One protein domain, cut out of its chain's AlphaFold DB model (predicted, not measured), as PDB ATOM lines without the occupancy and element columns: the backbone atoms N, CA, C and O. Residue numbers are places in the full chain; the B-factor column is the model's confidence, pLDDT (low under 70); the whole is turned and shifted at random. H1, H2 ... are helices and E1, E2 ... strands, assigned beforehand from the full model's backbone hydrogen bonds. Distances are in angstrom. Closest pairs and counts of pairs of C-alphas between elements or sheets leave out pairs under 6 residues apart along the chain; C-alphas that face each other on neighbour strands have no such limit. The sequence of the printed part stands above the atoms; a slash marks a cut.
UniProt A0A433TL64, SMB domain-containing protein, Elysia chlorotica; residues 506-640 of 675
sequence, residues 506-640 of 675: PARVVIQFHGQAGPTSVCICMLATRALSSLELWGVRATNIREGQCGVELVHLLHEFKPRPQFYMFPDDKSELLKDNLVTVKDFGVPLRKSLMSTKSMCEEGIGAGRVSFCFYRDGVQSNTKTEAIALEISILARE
ATOM      1  N   PRO A 506      84.535 -19.459  46.028       91.81
ATOM      2  CA  PRO A 506      84.185 -20.459  45.038       91.81
ATOM      3  C   PRO A 506      82.696 -20.337  44.691       91.81
ATOM      4  O   PRO A 506      81.848 -20.259  45.574       91.81
ATOM      5  N   ALA A 507      82.379 -20.352  43.399       92.06
ATOM      6  CA  ALA A 507      81.000 -20.415  42.903       92.06
ATOM      7  C   ALA A 507      80.596 -21.845  42.511       92.06
ATOM      8  O   ALA A 507      79.417 -22.151  42.333       92.06
ATOM      9  N   ARG A 508      81.579 -22.740  42.361       93.88
ATOM     10  CA  ARG A 508      81.363 -24.134  41.981       93.88
ATOM     11  C   ARG A 508      82.419 -25.046  42.593       93.88
ATOM     12  O   ARG A 508      83.590 -24.689  42.667       93.88
ATOM     13  N   VAL A 509      82.019 -26.265  42.927       94.25
ATOM     14  CA  VAL A 509      82.901 -27.405  43.184       94.25
ATOM     15  C   VAL A 509      82.689 -28.446  42.085       94.25
ATOM     16  O   VAL A 509      81.573 -28.635  41.595       94.25
ATOM     17  N   VAL A 510      83.755 -29.124  41.679       93.62
ATOM     18  CA  VAL A 510      83.680 -30.394  40.952       93.62
ATOM     19  C   VAL A 510      84.273 -31.465  41.846       93.62
ATOM     20  O   VAL A 510      85.424 -31.369  42.267       93.62
ATOM     21  N   ILE A 511      83.466 -32.470  42.136       93.19
ATOM     22  CA  ILE A 511      83.791 -33.582  43.012       93.19
ATOM     23  C   ILE A 511      84.111 -34.763  42.102       93.19
ATOM     24  O   ILE A 511      83.270 -35.135  41.287       93.19
ATOM     25  N   GLN A 512      85.325 -35.307  42.180       91.94
ATOM     26  CA  GLN A 512      85.764 -36.452  41.373       91.94
ATOM     27  C   GLN A 512      85.873 -37.696  42.257       91.94
ATOM     28  O   GLN A 512      86.362 -37.620  43.387       91.94
ATOM     29  N   PHE A 513      85.423 -38.836  41.734       88.31
ATOM     30  CA  PHE A 513      85.386 -40.120  42.430       88.31
ATOM     31  C   PHE A 513      86.391 -41.071  41.776       88.31
ATOM     32  O   PHE A 513      86.211 -41.490  40.630       88.31
ATOM     33  N   HIS A 514      87.468 -41.419  42.480       85.31
ATOM     34  CA  HIS A 514      88.466 -42.335  41.933       85.31
ATOM     35  C   HIS A 514      88.013 -43.795  42.073       85.31
ATOM     36  O   HIS A 514      87.763 -44.272  43.176       85.31
ATOM     37  N   GLY A 515      87.957 -44.518  40.950       75.56
ATOM     38  CA  GLY A 515      87.792 -45.977  40.927       75.56
ATOM     39  C   GLY A 515      86.354 -46.512  40.945       75.56
ATOM     40  O   GLY A 515      86.189 -47.727  40.988       75.56
ATOM     41  N   GLN A 516      85.325 -45.659  40.874       63.91
ATOM     42  CA  GLN A 516      83.921 -46.095  40.848       63.91
ATOM     43  C   GLN A 516      83.147 -45.514  39.654       63.91
ATOM     44  O   GLN A 516      83.152 -44.305  39.419       63.91
ATOM     45  N   ALA A 517      82.444 -46.385  38.926       61.94
ATOM     46  CA  ALA A 517      81.520 -46.039  37.846       61.94
ATOM     47  C   ALA A 517      80.123 -46.613  38.146       61.94
ATOM     48  O   ALA A 517      80.003 -47.623  38.840       61.94
ATOM     49  N   GLY A 518      79.072 -45.986  37.613       68.19
ATOM     50  CA  GLY A 518      77.683 -46.404  37.831       68.19
ATOM     51  C   GLY A 518      76.978 -45.702  39.010       68.19
ATOM     52  O   GLY A 518      77.346 -44.576  39.366       68.19
ATOM     53  N   PRO A 519      75.927 -46.313  39.598       72.94
ATOM     54  CA  PRO A 519      74.963 -45.624  40.467       72.94
ATOM     55  C   PRO A 519      75.538 -45.103  41.795       72.94
ATOM     56  O   PRO A 519      74.978 -44.164  42.363       72.94
ATOM     57  N   THR A 520      76.681 -45.623  42.260       77.00
ATOM     58  CA  THR A 520      77.365 -45.099  43.457       77.00
ATOM     59  C   THR A 520      77.759 -43.626  43.303       77.00
ATOM     60  O   THR A 520      77.742 -42.887  44.284       77.00
ATOM     61  N   SER A 521      78.014 -43.158  42.073       81.69
ATOM     62  CA  SER A 521      78.343 -41.753  41.781       81.69
ATOM     63  C   SER A 521      77.254 -40.760  42.210       81.69
ATOM     64  O   SER A 521      77.575 -39.670  42.680       81.69
ATOM     65  N   VAL A 522      75.972 -41.136  42.115       87.62
ATOM     66  CA  VAL A 522      74.854 -40.298  42.579       87.62
ATOM     67  C   VAL A 522      74.852 -40.228  44.105       87.62
ATOM     68  O   VAL A 522      74.749 -39.142  44.668       87.62
ATOM     69  N   CYS A 523      75.027 -41.372  44.773       88.00
ATOM     70  CA  CYS A 523      75.003 -41.452  46.232       88.00
ATOM     71  C   CYS A 523      76.167 -40.666  46.859       88.00
ATOM     72  O   CYS A 523      75.939 -39.799  47.701       88.00
ATOM     73  N   ILE A 524      77.400 -40.852  46.364       87.69
ATOM     74  CA  ILE A 524      78.574 -40.099  46.839       87.69
ATOM     75  C   ILE A 524      78.431 -38.599  46.530       87.69
ATOM     76  O   ILE A 524      78.805 -37.768  47.356       87.69
ATOM     77  N   CYS A 525      77.833 -38.221  45.392       92.25
ATOM     78  CA  CYS A 525      77.538 -36.813  45.122       92.25
ATOM     79  C   CYS A 525      76.552 -36.217  46.139       92.25
ATOM     80  O   CYS A 525      76.769 -35.103  46.616       92.25
ATOM     81  N   MET A 526      75.493 -36.946  46.506       92.12
ATOM     82  CA  MET A 526      74.522 -36.493  47.508       92.12
ATOM     83  C   MET A 526      75.138 -36.410  48.911       92.12
ATOM     84  O   MET A 526      74.914 -35.410  49.592       92.12
ATOM     85  N   LEU A 527      75.974 -37.381  49.306       91.62
ATOM     86  CA  LEU A 527      76.776 -37.313  50.537       91.62
ATOM     87  C   LEU A 527      77.634 -36.051  50.566       91.62
ATOM     88  O   LEU A 527      77.560 -35.266  51.506       91.62
ATOM     89  N   ALA A 528      78.411 -35.816  49.511       92.75
ATOM     90  CA  ALA A 528      79.321 -34.684  49.456       92.75
ATOM     91  C   ALA A 528      78.587 -33.334  49.355       92.75
ATOM     92  O   ALA A 528      79.028 -32.351  49.943       92.75
ATOM     93  N   THR A 529      77.426 -33.289  48.695       93.88
ATOM     94  CA  THR A 529      76.530 -32.118  48.681       93.88
ATOM     95  C   THR A 529      75.982 -31.830  50.083       93.88
ATOM     96  O   THR A 529      76.022 -30.685  50.531       93.88
ATOM     97  N   ARG A 530      75.525 -32.860  50.812       93.81
ATOM     98  CA  ARG A 530      75.068 -32.732  52.205       93.81
ATOM     99  C   ARG A 530      76.207 -32.292  53.126       93.81
ATOM    100  O   ARG A 530      75.992 -31.414  53.955       93.81
ATOM    101  N   ALA A 531      77.401 -32.852  52.948       92.12
ATOM    102  CA  ALA A 531      78.564 -32.529  53.761       92.12
ATOM    103  C   ALA A 531      79.078 -31.101  53.525       92.12
ATOM    104  O   ALA A 531      79.459 -30.430  54.475       92.12
ATOM    105  N   LEU A 532      79.018 -30.593  52.288       92.88
ATOM    106  CA  LEU A 532      79.256 -29.173  51.998       92.88
ATOM    107  C   LEU A 532      78.176 -28.274  52.625       92.88
ATOM    108  O   LEU A 532      78.495 -27.206  53.140       92.88
ATOM    109  N   SER A 533      76.909 -28.704  52.599       93.06
ATOM    110  CA  SER A 533      75.787 -27.927  53.142       93.06
ATOM    111  C   SER A 533      75.787 -27.846  54.668       93.06
ATOM    112  O   SER A 533      75.354 -26.833  55.205       93.06
ATOM    113  N   SER A 534      76.266 -28.876  55.374       91.38
ATOM    114  CA  SER A 534      76.300 -28.893  56.845       91.38
ATOM    115  C   SER A 534      77.387 -28.000  57.449       91.38
ATOM    116  O   SER A 534      77.518 -27.952  58.665       91.38
ATOM    117  N   LEU A 535      78.233 -27.391  56.617       88.44
ATOM    118  CA  LEU A 535      79.267 -26.455  57.058       88.44
ATOM    119  C   LEU A 535      78.727 -25.021  57.136       88.44
ATOM    120  O   LEU A 535      79.436 -24.141  57.604       88.44
ATOM    121  N   GLU A 536      77.506 -24.780  56.640       89.69
ATOM    122  CA  GLU A 536      76.771 -23.502  56.701       89.69
ATOM    123  C   GLU A 536      77.500 -22.292  56.071       89.69
ATOM    124  O   GLU A 536      77.041 -21.155  56.143       89.69
ATOM    125  N   LEU A 537      78.604 -22.536  55.353       87.38
ATOM    126  CA  LEU A 537      79.379 -21.520  54.633       87.38
ATOM    127  C   LEU A 537      78.729 -21.096  53.302       87.38
ATOM    128  O   LEU A 537      78.935 -19.974  52.835       87.38
ATOM    129  N   TRP A 538      77.953 -21.988  52.678       91.56
ATOM    130  CA  TRP A 538      77.315 -21.769  51.376       91.56
ATOM    131  C   TRP A 538      75.929 -22.413  51.322       91.56
ATOM    132  O   TRP A 538      75.707 -23.483  51.885       91.56
ATOM    133  N   GLY A 539      75.021 -21.818  50.548       91.44
ATOM    134  CA  GLY A 539      73.895 -22.545  49.972       91.44
ATOM    135  C   GLY A 539      74.409 -23.460  48.861       91.44
ATOM    136  O   GLY A 539      75.224 -23.040  48.042       91.44
ATOM    137  N   VAL A 540      73.965 -24.714  48.831       94.50
ATOM    138  CA  VAL A 540      74.580 -25.758  47.999       94.50
ATOM    139  C   VAL A 540      73.559 -26.343  47.023       94.50
ATOM    140  O   VAL A 540      72.462 -26.729  47.425       94.50
ATOM    141  N   ARG A 541      73.912 -26.443  45.735       94.12
ATOM    142  CA  ARG A 541      73.042 -27.017  44.692       94.12
ATOM    143  C   ARG A 541      73.809 -27.977  43.785       94.12
ATOM    144  O   ARG A 541      74.646 -27.555  42.995       94.12
ATOM    145  N   ALA A 542      73.496 -29.270  43.842       92.56
ATOM    146  CA  ALA A 542      74.094 -30.261  42.946       92.56
ATOM    147  C   ALA A 542      73.729 -29.997  41.469       92.56
ATOM    148  O   ALA A 542      72.569 -29.735  41.141       92.56
ATOM    149  N   THR A 543      74.709 -30.097  40.566       92.00
ATOM    150  CA  THR A 543      74.541 -29.933  39.113       92.00
ATOM    151  C   THR A 543      75.417 -30.913  38.330       92.00
ATOM    152  O   THR A 543      76.492 -31.299  38.769       92.00
ATOM    153  N   ASN A 544      75.001 -31.313  37.123       85.50
ATOM    154  CA  ASN A 544      75.830 -32.131  36.220       85.50
ATOM    155  C   ASN A 544      76.451 -33.392  36.874       85.50
ATOM    156  O   ASN A 544      77.666 -33.590  36.812       85.50
ATOM    157  N   ILE A 545      75.628 -34.250  37.484       90.06
ATOM    158  CA  ILE A 545      76.074 -35.573  37.949       90.06
ATOM    159  C   ILE A 545      76.405 -36.434  36.719       90.06
ATOM    160  O   ILE A 545      75.597 -36.538  35.794       90.06
ATOM    161  N   ARG A 546      77.608 -37.011  36.683       87.81
ATOM    162  CA  ARG A 546      78.112 -37.891  35.619       87.81
ATOM    163  C   ARG A 546      78.866 -39.066  36.247       87.81
ATOM    164  O   ARG A 546      79.206 -39.048  37.427       87.81
ATOM    165  N   GLU A 547      79.176 -40.085  35.456       84.69
ATOM    166  CA  GLU A 547      80.058 -41.157  35.925       84.69
ATOM    167  C   GLU A 547      81.430 -40.584  36.324       84.69
ATOM    168  O   GLU A 547      82.020 -39.780  35.598       84.69
ATOM    169  N   GLY A 548      81.905 -40.956  37.516       85.44
ATOM    170  CA  GLY A 548      83.185 -40.508  38.075       85.44
ATOM    171  C   GLY A 548      83.261 -39.045  38.540       85.44
ATOM    172  O   GLY A 548      84.294 -38.664  39.089       85.44
ATOM    173  N   GLN A 549      82.225 -38.212  38.362       92.12
ATOM    174  CA  GLN A 549      82.245 -36.818  38.832       92.12
ATOM    175  C   GLN A 549      80.855 -36.197  39.035       92.12
ATOM    176  O   GLN A 549      79.916 -36.499  38.301       92.12
ATOM    177  N   CYS A 550      80.734 -35.218  39.929       94.06
ATOM    178  CA  CYS A 550      79.589 -34.308  39.918       94.06
ATOM    179  C   CYS A 550      79.975 -32.846  40.147       94.06
ATOM    180  O   CYS A 550      80.999 -32.534  40.752       94.06
ATOM    181  N   GLY A 551      79.158 -31.936  39.617       94.56
ATOM    182  CA  GLY A 551      79.232 -30.516  39.922       94.56
ATOM    183  C   GLY A 551      78.366 -30.156  41.125       94.56
ATOM    184  O   GLY A 551      77.343 -30.782  41.403       94.56
ATOM    185  N   VAL A 552      78.764 -29.103  41.823       95.69
ATOM    186  CA  VAL A 552      77.985 -28.482  42.890       95.69
ATOM    187  C   VAL A 552      78.140 -26.973  42.749       95.69
ATOM    188  O   VAL A 552      79.256 -26.468  42.789       95.69
ATOM    189  N   GLU A 553      77.049 -26.249  42.533       95.44
ATOM    190  CA  GLU A 553      77.012 -24.786  42.596       95.44
ATOM    191  C   GLU A 553      76.987 -24.341  44.064       95.44
ATOM    192  O   GLU A 553      76.280 -24.929  44.888       95.44
ATOM    193  N   LEU A 554      77.768 -23.306  44.376       93.56
ATOM    194  CA  LEU A 554      77.860 -22.691  45.697       93.56
ATOM    195  C   LEU A 554      77.305 -21.267  45.637       93.56
ATOM    196  O   LEU A 554      77.777 -20.427  44.871       93.56
ATOM    197  N   VAL A 555      76.312 -20.997  46.476       89.81
ATOM    198  CA  VAL A 555      75.700 -19.683  46.668       89.81
ATOM    199  C   VAL A 555      76.241 -19.106  47.972       89.81
ATOM    200  O   VAL A 555      76.040 -19.679  49.039       89.81
ATOM    201  N   HIS A 556      76.947 -17.982  47.902       79.56
ATOM    202  CA  HIS A 556      77.566 -17.372  49.078       79.56
ATOM    203  C   HIS A 556      76.510 -16.870  50.078       79.56
ATOM    204  O   HIS A 556      75.699 -16.004  49.741       79.56
ATOM    205  N   LEU A 557      76.556 -17.353  51.323       76.81
ATOM    206  CA  LEU A 557      75.704 -16.862  52.408       76.81
ATOM    207  C   LEU A 557      76.345 -15.614  53.026       76.81
ATOM    208  O   LEU A 557      77.412 -15.685  53.638       76.81
ATOM    209  N   LEU A 558      75.720 -14.451  52.829       62.59
ATOM    210  CA  LEU A 558      76.190 -13.187  53.400       62.59
ATOM    211  C   LEU A 558      76.116 -13.230  54.931       62.59
ATOM    212  O   LEU A 558      75.044 -13.089  55.509       62.59
ATOM    213  N   HIS A 559      77.270 -13.400  55.572       61.22
ATOM    214  CA  HIS A 559      77.416 -13.255  57.014       61.22
ATOM    215  C   HIS A 559      77.657 -11.782  57.364       61.22
ATOM    216  O   HIS A 559      78.538 -11.139  56.788       61.22
ATOM    217  N   GLU A 560      76.894 -11.246  58.317       58.81
ATOM    218  CA  GLU A 560      77.117  -9.897  58.841       58.81
ATOM    219  C   GLU A 560      78.411  -9.832  59.662       58.81
ATOM    220  O   GLU A 560      78.636 -10.619  60.586       58.81
ATOM    221  N   PHE A 561      79.263  -8.856  59.348       56.53
ATOM    222  CA  PHE A 561      80.499  -8.620  60.085       56.53
ATOM    223  C   PHE A 561      80.236  -7.809  61.349       56.53
ATOM    224  O   PHE A 561      79.960  -6.615  61.285       56.53
ATOM    225  N   LYS A 562      80.400  -8.446  62.513       51.78
ATOM    226  CA  LYS A 562      80.502  -7.741  63.795       51.78
ATOM    227  C   LYS A 562      81.970  -7.354  64.040       51.78
ATOM    228  O   LYS A 562      82.801  -8.263  64.141       51.78
ATOM    229  N   PRO A 563      82.319  -6.055  64.117       49.09
ATOM    230  CA  PRO A 563      83.682  -5.631  64.435       49.09
ATOM    231  C   PRO A 563      84.067  -6.062  65.857       49.09
ATOM    232  O   PRO A 563      83.217  -6.127  66.749       49.09
ATOM    233  N   ARG A 564      85.351  -6.368  66.078       52.50
ATOM    234  CA  ARG A 564      85.868  -6.717  67.411       52.50
ATOM    235  C   ARG A 564      86.037  -5.471  68.298       52.50
ATOM    236  O   ARG A 564      86.153  -4.362  67.773       52.50
ATOM    237  N   PRO A 565      86.048  -5.625  69.639       46.09
ATOM    238  CA  PRO A 565      86.334  -4.520  70.553       46.09
ATOM    239  C   PRO A 565      87.715  -3.900  70.290       46.09
ATOM    240  O   PRO A 565      88.631  -4.569  69.817       46.09
ATOM    241  N   GLN A 566      87.872  -2.621  70.657       43.81
ATOM    242  CA  GLN A 566      89.090  -1.821  70.423       43.81
ATOM    243  C   GLN A 566      90.371  -2.423  71.029       43.81
ATOM    244  O   GLN A 566      91.471  -2.115  70.575       43.81
ATOM    245  N   PHE A 567      90.225  -3.283  72.038       44.28
ATOM    246  CA  PHE A 567      91.312  -4.011  72.679       44.28
ATOM    247  C   PHE A 567      91.072  -5.507  72.471       44.28
ATOM    248  O   PHE A 567      90.211  -6.105  73.110       44.28
ATOM    249  N   TYR A 568      91.822  -6.094  71.540       43.75
ATOM    250  CA  TYR A 568      91.787  -7.518  71.231       43.75
ATOM    251  C   TYR A 568      93.205  -8.071  71.348       43.75
ATOM    252  O   TYR A 568      94.075  -7.729  70.544       43.75
ATOM    253  N   MET A 569      93.436  -8.914  72.355       46.97
ATOM    254  CA  MET A 569      94.630  -9.753  72.394       46.97
ATOM    255  C   MET A 569      94.493 -10.808  71.300       46.97
ATOM    256  O   MET A 569      93.448 -11.448  71.176       46.97
ATOM    257  N   PHE A 570      95.519 -10.925  70.460       50.06
ATOM    258  CA  PHE A 570      95.537 -11.924  69.405       50.06
ATOM    259  C   PHE A 570      95.790 -13.287  70.069       50.06
ATOM    260  O   PHE A 570      96.832 -13.413  70.701       50.06
ATOM    261  N   PRO A 571      94.858 -14.254  69.992       56.75
ATOM    262  CA  PRO A 571      94.954 -15.497  70.750       56.75
ATOM    263  C   PRO A 571      96.199 -16.307  70.372       56.75
ATOM    264  O   PRO A 571      96.592 -16.319  69.199       56.75
ATOM    265  N   ASP A 572      96.815 -16.967  71.349       49.47
ATOM    266  CA  ASP A 572      98.108 -17.631  71.165       49.47
ATOM    267  C   ASP A 572      98.008 -18.890  70.288       49.47
ATOM    268  O   ASP A 572      98.898 -19.119  69.465       49.47
ATOM    269  N   ASP A 573      96.866 -19.592  70.309       52.25
ATOM    270  CA  ASP A 573      96.475 -20.616  69.321       52.25
ATOM    271  C   ASP A 573      96.511 -20.064  67.886       52.25
ATOM    272  O   ASP A 573      96.872 -20.751  66.929       52.25
ATOM    273  N   LYS A 574      96.200 -18.772  67.718       50.78
ATOM    274  CA  LYS A 574      96.217 -18.104  66.411       50.78
ATOM    275  C   LYS A 574      97.578 -17.546  66.044       50.78
ATOM    276  O   LYS A 574      97.799 -17.251  64.865       50.78
ATOM    277  N   SER A 575      98.513 -17.446  66.991       52.19
ATOM    278  CA  SER A 575      99.898 -17.058  66.704       52.19
ATOM    279  C   SER A 575     100.550 -18.007  65.686       52.19
ATOM    280  O   SER A 575     101.310 -17.571  64.822       52.19
ATOM    281  N   GLU A 576     100.159 -19.282  65.687       52.62
ATOM    282  CA  GLU A 576     100.596 -20.311  64.738       52.62
ATOM    283  C   GLU A 576     100.195 -19.996  63.285       52.62
ATOM    284  O   GLU A 576     100.978 -20.210  62.357       52.62
ATOM    285  N   LEU A 577      99.032 -19.366  63.075       49.97
ATOM    286  CA  LEU A 577      98.534 -18.949  61.753       49.97
ATOM    287  C   LEU A 577      99.445 -17.894  61.092       49.97
ATOM    288  O   LEU A 577      99.420 -17.688  59.872       49.97
ATOM    289  N   LEU A 578     100.268 -17.219  61.904       51.94
ATOM    290  CA  LEU A 578     101.291 -16.262  61.482       51.94
ATOM    291  C   LEU A 578     102.649 -16.930  61.214       51.94
ATOM    292  O   LEU A 578     103.428 -16.390  60.419       51.94
ATOM    293  N   LYS A 579     102.919 -18.102  61.814       51.31
ATOM    294  CA  LYS A 579     104.138 -18.922  61.655       51.31
ATOM    295  C   LYS A 579     104.144 -19.691  60.318       51.31
ATOM    296  O   LYS A 579     104.439 -20.877  60.264       51.31
ATOM    297  N   ASP A 580     103.790 -19.005  59.227       47.44
ATOM    298  CA  ASP A 580     103.703 -19.466  57.827       47.44
ATOM    299  C   ASP A 580     102.799 -20.694  57.528       47.44
ATOM    300  O   ASP A 580     102.405 -20.874  56.368       47.44
ATOM    301  N   ASN A 581     102.352 -21.451  58.534       40.25
ATOM    302  CA  ASN A 581     101.493 -22.630  58.420       40.25
ATOM    303  C   ASN A 581     100.026 -22.285  58.109       40.25
ATOM    304  O   ASN A 581      99.154 -22.247  58.965       40.25
ATOM    305  N   LEU A 582      99.777 -22.076  56.818       46.06
ATOM    306  CA  LEU A 582      98.629 -22.614  56.083       46.06
ATOM    307  C   LEU A 582      97.247 -22.688  56.791       46.06
ATOM    308  O   LEU A 582      96.605 -23.736  56.713       46.06
ATOM    309  N   VAL A 583      96.694 -21.553  57.249       45.19
ATOM    310  CA  VAL A 583      95.222 -21.361  57.237       45.19
ATOM    311  C   VAL A 583      94.766 -21.473  55.792       45.19
ATOM    312  O   VAL A 583      94.905 -20.551  54.985       45.19
ATOM    313  N   THR A 584      94.341 -22.667  55.421       54.06
ATOM    314  CA  THR A 584      94.080 -23.055  54.040       54.06
ATOM    315  C   THR A 584      92.959 -24.074  54.016       54.06
ATOM    316  O   THR A 584      92.427 -24.490  55.036       54.06
ATOM    317  N   VAL A 585      92.655 -24.531  52.809       56.16
ATOM    318  CA  VAL A 585      91.953 -25.768  52.458       56.16
ATOM    319  C   VAL A 585      92.053 -26.929  53.482       56.16
ATOM    320  O   VAL A 585      91.101 -27.697  53.585       56.16
ATOM    321  N   LYS A 586      93.148 -27.065  54.250       59.53
ATOM    322  CA  LYS A 586      93.285 -28.037  55.354       59.53
ATOM    323  C   LYS A 586      92.283 -27.838  56.500       59.53
ATOM    324  O   LYS A 586      91.634 -28.807  56.886       59.53
ATOM    325  N   ASP A 587      92.118 -26.612  56.988       69.00
ATOM    326  CA  ASP A 587      91.245 -26.261  58.123       69.00
ATOM    327  C   ASP A 587      89.773 -26.513  57.787       69.00
ATOM    328  O   ASP A 587      88.960 -26.824  58.646       69.00
ATOM    329  N   PHE A 588      89.443 -26.412  56.500       77.50
ATOM    330  CA  PHE A 588      88.156 -26.794  55.935       77.50
ATOM    331  C   PHE A 588      88.050 -28.313  55.680       77.50
ATOM    332  O   PHE A 588      86.973 -28.903  55.780       77.50
ATOM    333  N   GLY A 589      89.174 -28.967  55.377       82.81
ATOM    334  CA  GLY A 589      89.263 -30.399  55.111       82.81
ATOM    335  C   GLY A 589      88.916 -31.278  56.313       82.81
ATOM    336  O   GLY A 589      88.300 -32.323  56.114       82.81
ATOM    337  N   VAL A 590      89.244 -30.866  57.544       84.62
ATOM    338  CA  VAL A 590      88.891 -31.628  58.760       84.62
ATOM    339  C   VAL A 590      87.373 -31.601  59.036       84.62
ATOM    340  O   VAL A 590      86.785 -32.685  59.081       84.62
ATOM    341  N   PRO A 591      86.684 -30.440  59.108       86.44
ATOM    342  CA  PRO A 591      85.223 -30.374  59.196       86.44
ATOM    343  C   PRO A 591      84.508 -31.078  58.038       86.44
ATOM    344  O   PRO A 591      83.559 -31.826  58.273       86.44
ATOM    345  N   LEU A 592      84.980 -30.908  56.794       89.62
ATOM    346  CA  LEU A 592      84.392 -31.601  55.644       89.62
ATOM    347  C   LEU A 592      84.576 -33.123  55.751       89.62
ATOM    348  O   LEU A 592      83.629 -33.859  55.482       89.62
ATOM    349  N   ARG A 593      85.739 -33.619  56.196       89.25
ATOM    350  CA  ARG A 593      85.957 -35.054  56.462       89.25
ATOM    351  C   ARG A 593      85.038 -35.559  57.578       89.25
ATOM    352  O   ARG A 593      84.401 -36.589  57.381       89.25
ATOM    353  N   LYS A 594      84.915 -34.838  58.701       89.19
ATOM    354  CA  LYS A 594      84.015 -35.198  59.817       89.19
ATOM    355  C   LYS A 594      82.559 -35.283  59.343       89.19
ATOM    356  O   LYS A 594      81.877 -36.259  59.646       89.19
ATOM    357  N   SER A 595      82.115 -34.336  58.514       88.06
ATOM    358  CA  SER A 595      80.766 -34.336  57.929       88.06
ATOM    359  C   SER A 595      80.537 -35.431  56.869       88.06
ATOM    360  O   SER A 595      79.490 -36.080  56.841       88.06
ATOM    361  N   LEU A 596      81.532 -35.722  56.023       88.94
ATOM    362  CA  LEU A 596      81.475 -36.856  55.088       88.94
ATOM    363  C   LEU A 596      81.360 -38.200  55.823       88.94
ATOM    364  O   LEU A 596      80.641 -39.086  55.365       88.94
ATOM    365  N   MET A 597      82.035 -38.350  56.967       84.94
ATOM    366  CA  MET A 597      81.951 -39.569  57.776       84.94
ATOM    367  C   MET A 597      80.621 -39.674  58.531       84.94
ATOM    368  O   MET A 597      80.000 -40.733  58.492       84.94
ATOM    369  N   SER A 598      80.120 -38.590  59.137       85.12
ATOM    370  CA  SER A 598      78.830 -38.610  59.851       85.12
ATOM    371  C   SER A 598      77.623 -38.827  58.928       85.12
ATOM    372  O   SER A 598      76.580 -39.309  59.367       85.12
ATOM    373  N   THR A 599      77.757 -38.521  57.635       76.69
ATOM    374  CA  THR A 599      76.713 -38.756  56.625       76.69
ATOM    375  C   THR A 599      76.800 -40.123  55.937       76.69
ATOM    376  O   THR A 599      75.856 -40.496  55.239       76.69
ATOM    377  N   LYS A 600      77.871 -40.905  56.156       68.56
ATOM    378  CA  LYS A 600      78.163 -42.180  55.463       68.56
ATOM    379  C   LYS A 600      77.008 -43.197  55.494       68.56
ATOM    380  O   LYS A 600      76.851 -43.953  54.541       68.56
ATOM    381  N   SER A 601      76.170 -43.174  56.533       68.38
ATOM    382  CA  SER A 601      75.005 -44.059  56.701       68.38
ATOM    383  C   SER A 601      73.942 -43.962  55.596       68.38
ATOM    384  O   SER A 601      73.088 -44.837  55.509       68.38
ATOM    385  N   MET A 602      73.971 -42.938  54.731       70.00
ATOM    386  CA  MET A 602      72.985 -42.788  53.649       70.00
ATOM    387  C   MET A 602      73.276 -43.618  52.385       70.00
ATOM    388  O   MET A 602      72.449 -43.620  51.475       70.00
ATOM    389  N   CYS A 603      74.431 -44.284  52.295       78.50
ATOM    390  CA  CYS A 603      74.816 -45.093  51.137       78.50
ATOM    391  C   CYS A 603      75.246 -46.495  51.582       78.50
ATOM    392  O   CYS A 603      76.412 -46.710  51.916       78.50
ATOM    393  N   GLU A 604      74.299 -47.434  51.584       66.31
ATOM    394  CA  GLU A 604      74.517 -48.816  52.026       66.31
ATOM    395  C   GLU A 604      75.583 -49.560  51.196       66.31
ATOM    396  O   GLU A 604      75.741 -49.341  49.993       66.31
ATOM    397  N   GLU A 605      76.320 -50.426  51.900       58.53
ATOM    398  CA  GLU A 605      77.180 -51.532  51.444       58.53
ATOM    399  C   GLU A 605      77.538 -51.568  49.942       58.53
ATOM    400  O   GLU A 605      76.971 -52.307  49.138       58.53
ATOM    401  N   GLY A 606      78.558 -50.797  49.558       59.78
ATOM    402  CA  GLY A 606      79.071 -50.814  48.182       59.78
ATOM    403  C   GLY A 606      80.122 -49.756  47.860       59.78
ATOM    404  O   GLY A 606      80.862 -49.896  46.884       59.78
ATOM    405  N   ILE A 607      80.253 -48.714  48.690       60.34
ATOM    406  CA  ILE A 607      81.350 -47.745  48.584       60.34
ATOM    407  C   ILE A 607      82.636 -48.392  49.123       60.34
ATOM    408  O   ILE A 607      83.039 -48.164  50.263       60.34
ATOM    409  N   GLY A 608      83.297 -49.195  48.285       62.25
ATOM    410  CA  GLY A 608      84.675 -49.619  48.533       62.25
ATOM    411  C   GLY A 608      85.584 -48.397  48.706       62.25
ATOM    412  O   GLY A 608      85.376 -47.389  48.021       62.25
ATOM    413  N   ALA A 609      86.553 -48.487  49.626       65.88
ATOM    414  CA  ALA A 609      87.393 -47.374  50.079       65.88
ATOM    415  C   ALA A 609      87.887 -46.503  48.909       65.88
ATOM    416  O   ALA A 609      88.691 -46.929  48.076       65.88
ATOM    417  N   GLY A 610      87.353 -45.284  48.831       74.19
ATOM    418  CA  GLY A 610      87.435 -44.430  47.654       74.19
ATOM    419  C   GLY A 610      88.034 -43.075  47.996       74.19
ATOM    420  O   GLY A 610      87.714 -42.471  49.020       74.19
ATOM    421  N   ARG A 611      88.899 -42.564  47.118       85.75
ATOM    422  CA  ARG A 611      89.376 -41.183  47.229       85.75
ATOM    423  C   ARG A 611      88.414 -40.244  46.522       85.75
ATOM    424  O   ARG A 611      88.044 -40.488  45.369       85.75
ATOM    425  N   VAL A 612      88.053 -39.165  47.208       88.38
ATOM    426  CA  VAL A 612      87.183 -38.114  46.687       88.38
ATOM    427  C   VAL A 612      87.972 -36.811  46.654       88.38
ATOM    428  O   VAL A 612      88.471 -36.354  47.681       88.38
ATOM    429  N   SER A 613      88.101 -36.206  45.473       90.38
ATOM    430  CA  SER A 613      88.770 -34.910  45.321       90.38
ATOM    431  C   SER A 613      87.761 -33.808  45.018       90.38
ATOM    432  O   SER A 613      86.988 -33.922  44.067       90.38
ATOM    433  N   PHE A 614      87.818 -32.725  45.782       92.38
ATOM    434  CA  PHE A 614      87.025 -31.515  45.624       92.38
ATOM    435  C   PHE A 614      87.888 -30.456  44.923       92.38
ATOM    436  O   PHE A 614      88.842 -29.936  45.498       92.38
ATOM    437  N   CYS A 615      87.570 -30.141  43.669       91.56
ATOM    438  CA  CYS A 615      88.199 -29.063  42.906       91.56
ATOM    439  C   CYS A 615      87.257 -27.843  42.949       91.56
ATOM    440  O   CYS A 615      86.175 -27.879  42.363       91.56
ATOM    441  N   PHE A 616      87.630 -26.779  43.660       91.88
ATOM    442  CA  PHE A 616      86.851 -25.543  43.803       91.88
ATOM    443  C   PHE A 616      87.211 -24.537  42.702       91.88
ATOM    444  O   PHE A 616      88.388 -24.330  42.410       91.88
ATOM    445  N   TYR A 617      86.204 -23.883  42.121       89.56
ATOM    446  CA  TYR A 617      86.327 -22.937  41.009       89.56
ATOM    447  C   TYR A 617      85.648 -21.605  41.348       89.56
ATOM    448  O   TYR A 617      84.550 -21.570  41.915       89.56
ATOM    449  N   ARG A 618      86.288 -20.500  40.957       88.25
ATOM    450  CA  ARG A 618      85.712 -19.148  40.998       88.25
ATOM    451  C   ARG A 618      84.637 -18.988  39.912       88.25
ATOM    452  O   ARG A 618      84.670 -19.682  38.897       88.25
ATOM    453  N   ASP A 619      83.711 -18.055  40.112       84.69
ATOM    454  CA  ASP A 619      82.770 -17.640  39.064       84.69
ATOM    455  C   ASP A 619      83.494 -17.182  37.778       84.69
ATOM    456  O   ASP A 619      84.614 -16.668  37.826       84.69
ATOM    457  N   GLY A 620      82.865 -17.406  36.624       81.56
ATOM    458  CA  GLY A 620      83.418 -17.143  35.290       81.56
ATOM    459  C   GLY A 620      84.505 -18.121  34.811       81.56
ATOM    460  O   GLY A 620      84.763 -18.193  33.607       81.56
ATOM    461  N   VAL A 621      85.110 -18.915  35.701       80.94
ATOM    462  CA  VAL A 621      86.149 -19.893  35.347       80.94
ATOM    463  C   VAL A 621      85.502 -21.148  34.763       80.94
ATOM    464  O   VAL A 621      84.743 -21.855  35.430       80.94
ATOM    465  N   GLN A 622      85.810 -21.471  33.505       75.31
ATOM    466  CA  GLN A 622      85.368 -22.738  32.924       75.31
ATOM    467  C   GLN A 622      86.075 -23.901  33.632       75.31
ATOM    468  O   GLN A 622      87.273 -23.847  33.883       75.31
ATOM    469  N   SER A 623      85.382 -25.022  33.859       65.88
ATOM    470  CA  SER A 623      85.946 -26.226  34.512       65.88
ATOM    471  C   SER A 623      87.200 -26.807  33.836       65.88
ATOM    472  O   SER A 623      87.862 -27.690  34.380       65.88
ATOM    473  N   ASN A 624      87.513 -26.319  32.638       67.06
ATOM    474  CA  ASN A 624      88.540 -26.805  31.735       67.06
ATOM    475  C   ASN A 624      89.883 -26.068  31.943       67.06
ATOM    476  O   ASN A 624      90.930 -26.587  31.549       67.06
ATOM    477  N   THR A 625      89.880 -24.873  32.554       65.12
ATOM    478  CA  THR A 625      91.081 -24.059  32.814       65.12
ATOM    479  C   THR A 625      91.712 -24.436  34.154       65.12
ATOM    480  O   THR A 625      91.321 -23.996  35.230       65.12
ATOM    481  N   LYS A 626      92.713 -25.314  34.062       62.47
ATOM    482  CA  LYS A 626      93.306 -26.074  35.175       62.47
ATOM    483  C   LYS A 626      94.134 -25.260  36.180       62.47
ATOM    484  O   LYS A 626      94.417 -25.767  37.256       62.47
ATOM    485  N   THR A 627      94.549 -24.043  35.834       66.56
ATOM    486  CA  THR A 627      95.448 -23.206  36.651       66.56
ATOM    487  C   THR A 627      94.757 -22.453  37.786       66.56
ATOM    488  O   THR A 627      95.445 -21.940  38.655       66.56
ATOM    489  N   GLU A 628      93.427 -22.386  37.781       69.12
ATOM    490  CA  GLU A 628      92.640 -21.506  38.665       69.12
ATOM    491  C   GLU A 628      91.767 -22.283  39.669       69.12
ATOM    492  O   GLU A 628      90.985 -21.689  40.411       69.12
ATOM    493  N   ALA A 629      91.890 -23.615  39.698       76.88
ATOM    494  CA  ALA A 629      91.149 -24.477  40.612       76.88
ATOM    495  C   ALA A 629      91.912 -24.697  41.927       76.88
ATOM    496  O   ALA A 629      93.091 -25.052  41.920       76.88
ATOM    497  N   ILE A 630      91.217 -24.562  43.057       80.31
ATOM    498  CA  ILE A 630      91.748 -24.894  44.384       80.31
ATOM    499  C   ILE A 630      91.397 -26.359  44.670       80.31
ATOM    500  O   ILE A 630      90.222 -26.709  44.745       80.31
ATOM    501  N   ALA A 631      92.402 -27.228  44.794       82.56
ATOM    502  CA  ALA A 631      92.208 -28.670  44.953       82.56
ATOM    503  C   ALA A 631      92.314 -29.124  46.420       82.56
ATOM    504  O   ALA A 631      93.264 -28.772  47.120       82.56
ATOM    505  N   LEU A 632      91.373 -29.966  46.847       82.00
ATOM    506  CA  LEU A 632      91.343 -30.660  48.136       82.00
ATOM    507  C   LEU A 632      91.121 -32.159  47.892       82.00
ATOM    508  O   LEU A 632      90.101 -32.546  47.332       82.00
ATOM    509  N   GLU A 633      92.050 -33.014  48.314       80.62
ATOM    510  CA  GLU A 633      91.891 -34.475  48.261       80.62
ATOM    511  C   GLU A 633      91.512 -34.988  49.656       80.62
ATOM    512  O   GLU A 633      92.226 -34.720  50.622       80.62
ATOM    513  N   ILE A 634      90.391 -35.710  49.769       81.19
ATOM    514  CA  ILE A 634      89.951 -36.356  51.010       81.19
ATOM    515  C   ILE A 634      89.896 -37.868  50.782       81.19
ATOM    516  O   ILE A 634      89.144 -38.380  49.947       81.19
ATOM    517  N   SER A 635      90.691 -38.597  51.562       80.00
ATOM    518  CA  SER A 635      90.617 -40.055  51.631       80.00
ATOM    519  C   SER A 635      89.428 -40.466  52.499       80.00
ATOM    520  O   SER A 635      89.480 -40.336  53.722       80.00
ATOM    521  N   ILE A 636      88.375 -40.998  51.874       73.69
ATOM    522  CA  ILE A 636      87.302 -41.698  52.585       73.69
ATOM    523  C   ILE A 636      87.744 -43.156  52.734       73.69
ATOM    524  O   ILE A 636      87.303 -44.048  52.007       73.69
ATOM    525  N   LEU A 637      88.689 -43.382  53.650       68.38
ATOM    526  CA  LEU A 637      88.989 -44.736  54.103       68.38
ATOM    527  C   LEU A 637      87.740 -45.279  54.802       68.38
ATOM    528  O   LEU A 637      87.133 -44.590  55.626       68.38
ATOM    529  N   ALA A 638      87.343 -46.502  54.461       57.69
ATOM    530  CA  ALA A 638      86.475 -47.247  55.356       57.69
ATOM    531  C   ALA A 638      87.263 -47.475  56.657       57.69
ATOM    532  O   ALA A 638      88.443 -47.811  56.578       57.69
ATOM    533  N   ARG A 639      86.627 -47.262  57.822       56.72
ATOM    534  CA  ARG A 639      87.127 -47.763  59.113       56.72
ATOM    535  C   ARG A 639      87.432 -49.244  58.880       56.72
ATOM    536  O   ARG A 639      86.556 -49.954  58.385       56.72
ATOM    537  N   GLU A 640      88.675 -49.664  59.096       51.72
ATOM    538  CA  GLU A 640      89.025 -51.079  58.999       51.72
ATOM    539  C   GLU A 640      88.419 -51.756  60.230       51.72
ATOM    540  O   GLU A 640      89.007 -51.761  61.306       51.72
TER     541      GLU A 640
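What this domain is: This is residues 506 to 640 of the 675 residues of the protein "SMB domain-containing protein" of Elysia chlorotica (UniProt A0A433TL64). A strongly twisted antiparallel sheet of five strands curls round one helix, H1, and a second helix, H3, packs on the same face over the edge strand E5; no named helix covers the other face. From this body a long loop sticks out to one side, standing free at residues 560 to 573 and 575 to 582, with the short helix H2 in its course. The 135 printed residues hold three named helices and five named strands in the order E1 H1 E2 E3 H2 H3 E4 E5; the sheet order is E2 E3 E1 E4 E5. The class is mixed, helices and strands, and the whole is only just compact, close to loose, with a radius of gyration of the C-alphas of 17.0 A and spans of 56 by 40 by 26 A.

Where its parts are: Strand E1, residues 506 to 513, begins with C-alpha 506 at (84.185, -20.459, 45.038) and is 19.9 A long. H1, residues 520 to 533, is 19.8 A long. E2, residues 538 to 546, measures 22.6 A and E3, residues 549 to 556, 22.5 A. H2, residues 572 to 578, begins with C-alpha 572 at (98.108, -17.631, 71.165). H3, residues 585 to 598, is 19.8 A long. E4, residues 610 to 618, measures 26.2 A. E5, residues 630 to 636, is 19.2 A long and ends with C-alpha 636 at (87.302, -41.698, 52.585).

How they stand to each other: In the sheet, E2 and E3 form a hairpin, with N 541 and O 553 at 2.9 A. E3 and E1 have N 509 and O 552 at 2.8 A. E1 and E4 have N 510 and O 615 at 2.8 A. E4 and E5, also a hairpin, have N 614 and O 632 at 2.8 A. E1, H1, E2 and E3, H2 H3, E4 are split strand-helix-strand units, two strands running the same way with another strand between them, each with a right-handed crossover. H1 is on the sheet; its closest C-alphas to E2 are Ser 533 and Val 540, 5.7 A. H3 is over E5 at a height over the sheet of 8.9 A, slantwise to the strands at 34 degrees on the local plane; the closest C-alphas are Val 585 and Leu 632, 6.6 A. H1, with residues 527 to 532 alone, touches H3, with residues 592 to 596 alone, at a steep tilt of 62 degrees, opposite ways; the closest C-alphas are Ala 531 and Ser 595, 5.0 A. H2 is not on the sheet and is apart from H1 and H3. Every O i to N i+4 pair is within hydrogen-bond range in H1, 9 of 10 in H3 and 0 of 3 in H2, where 3 of 4 O i to N i+3 pairs are.

The domain as a whole: The two C-alphas farthest apart, those of Gly 518 and Phe 567, are 56.5 A apart. Without the free stretches the body spans 37 by 36 by 22 A. The printed part has no cut. The links E3 to H2, H3 to E4 and E4 to E5 are long. Mean pLDDT of the printed part is 75.5, and 51 residues are under 70, among them residues 558 to 587.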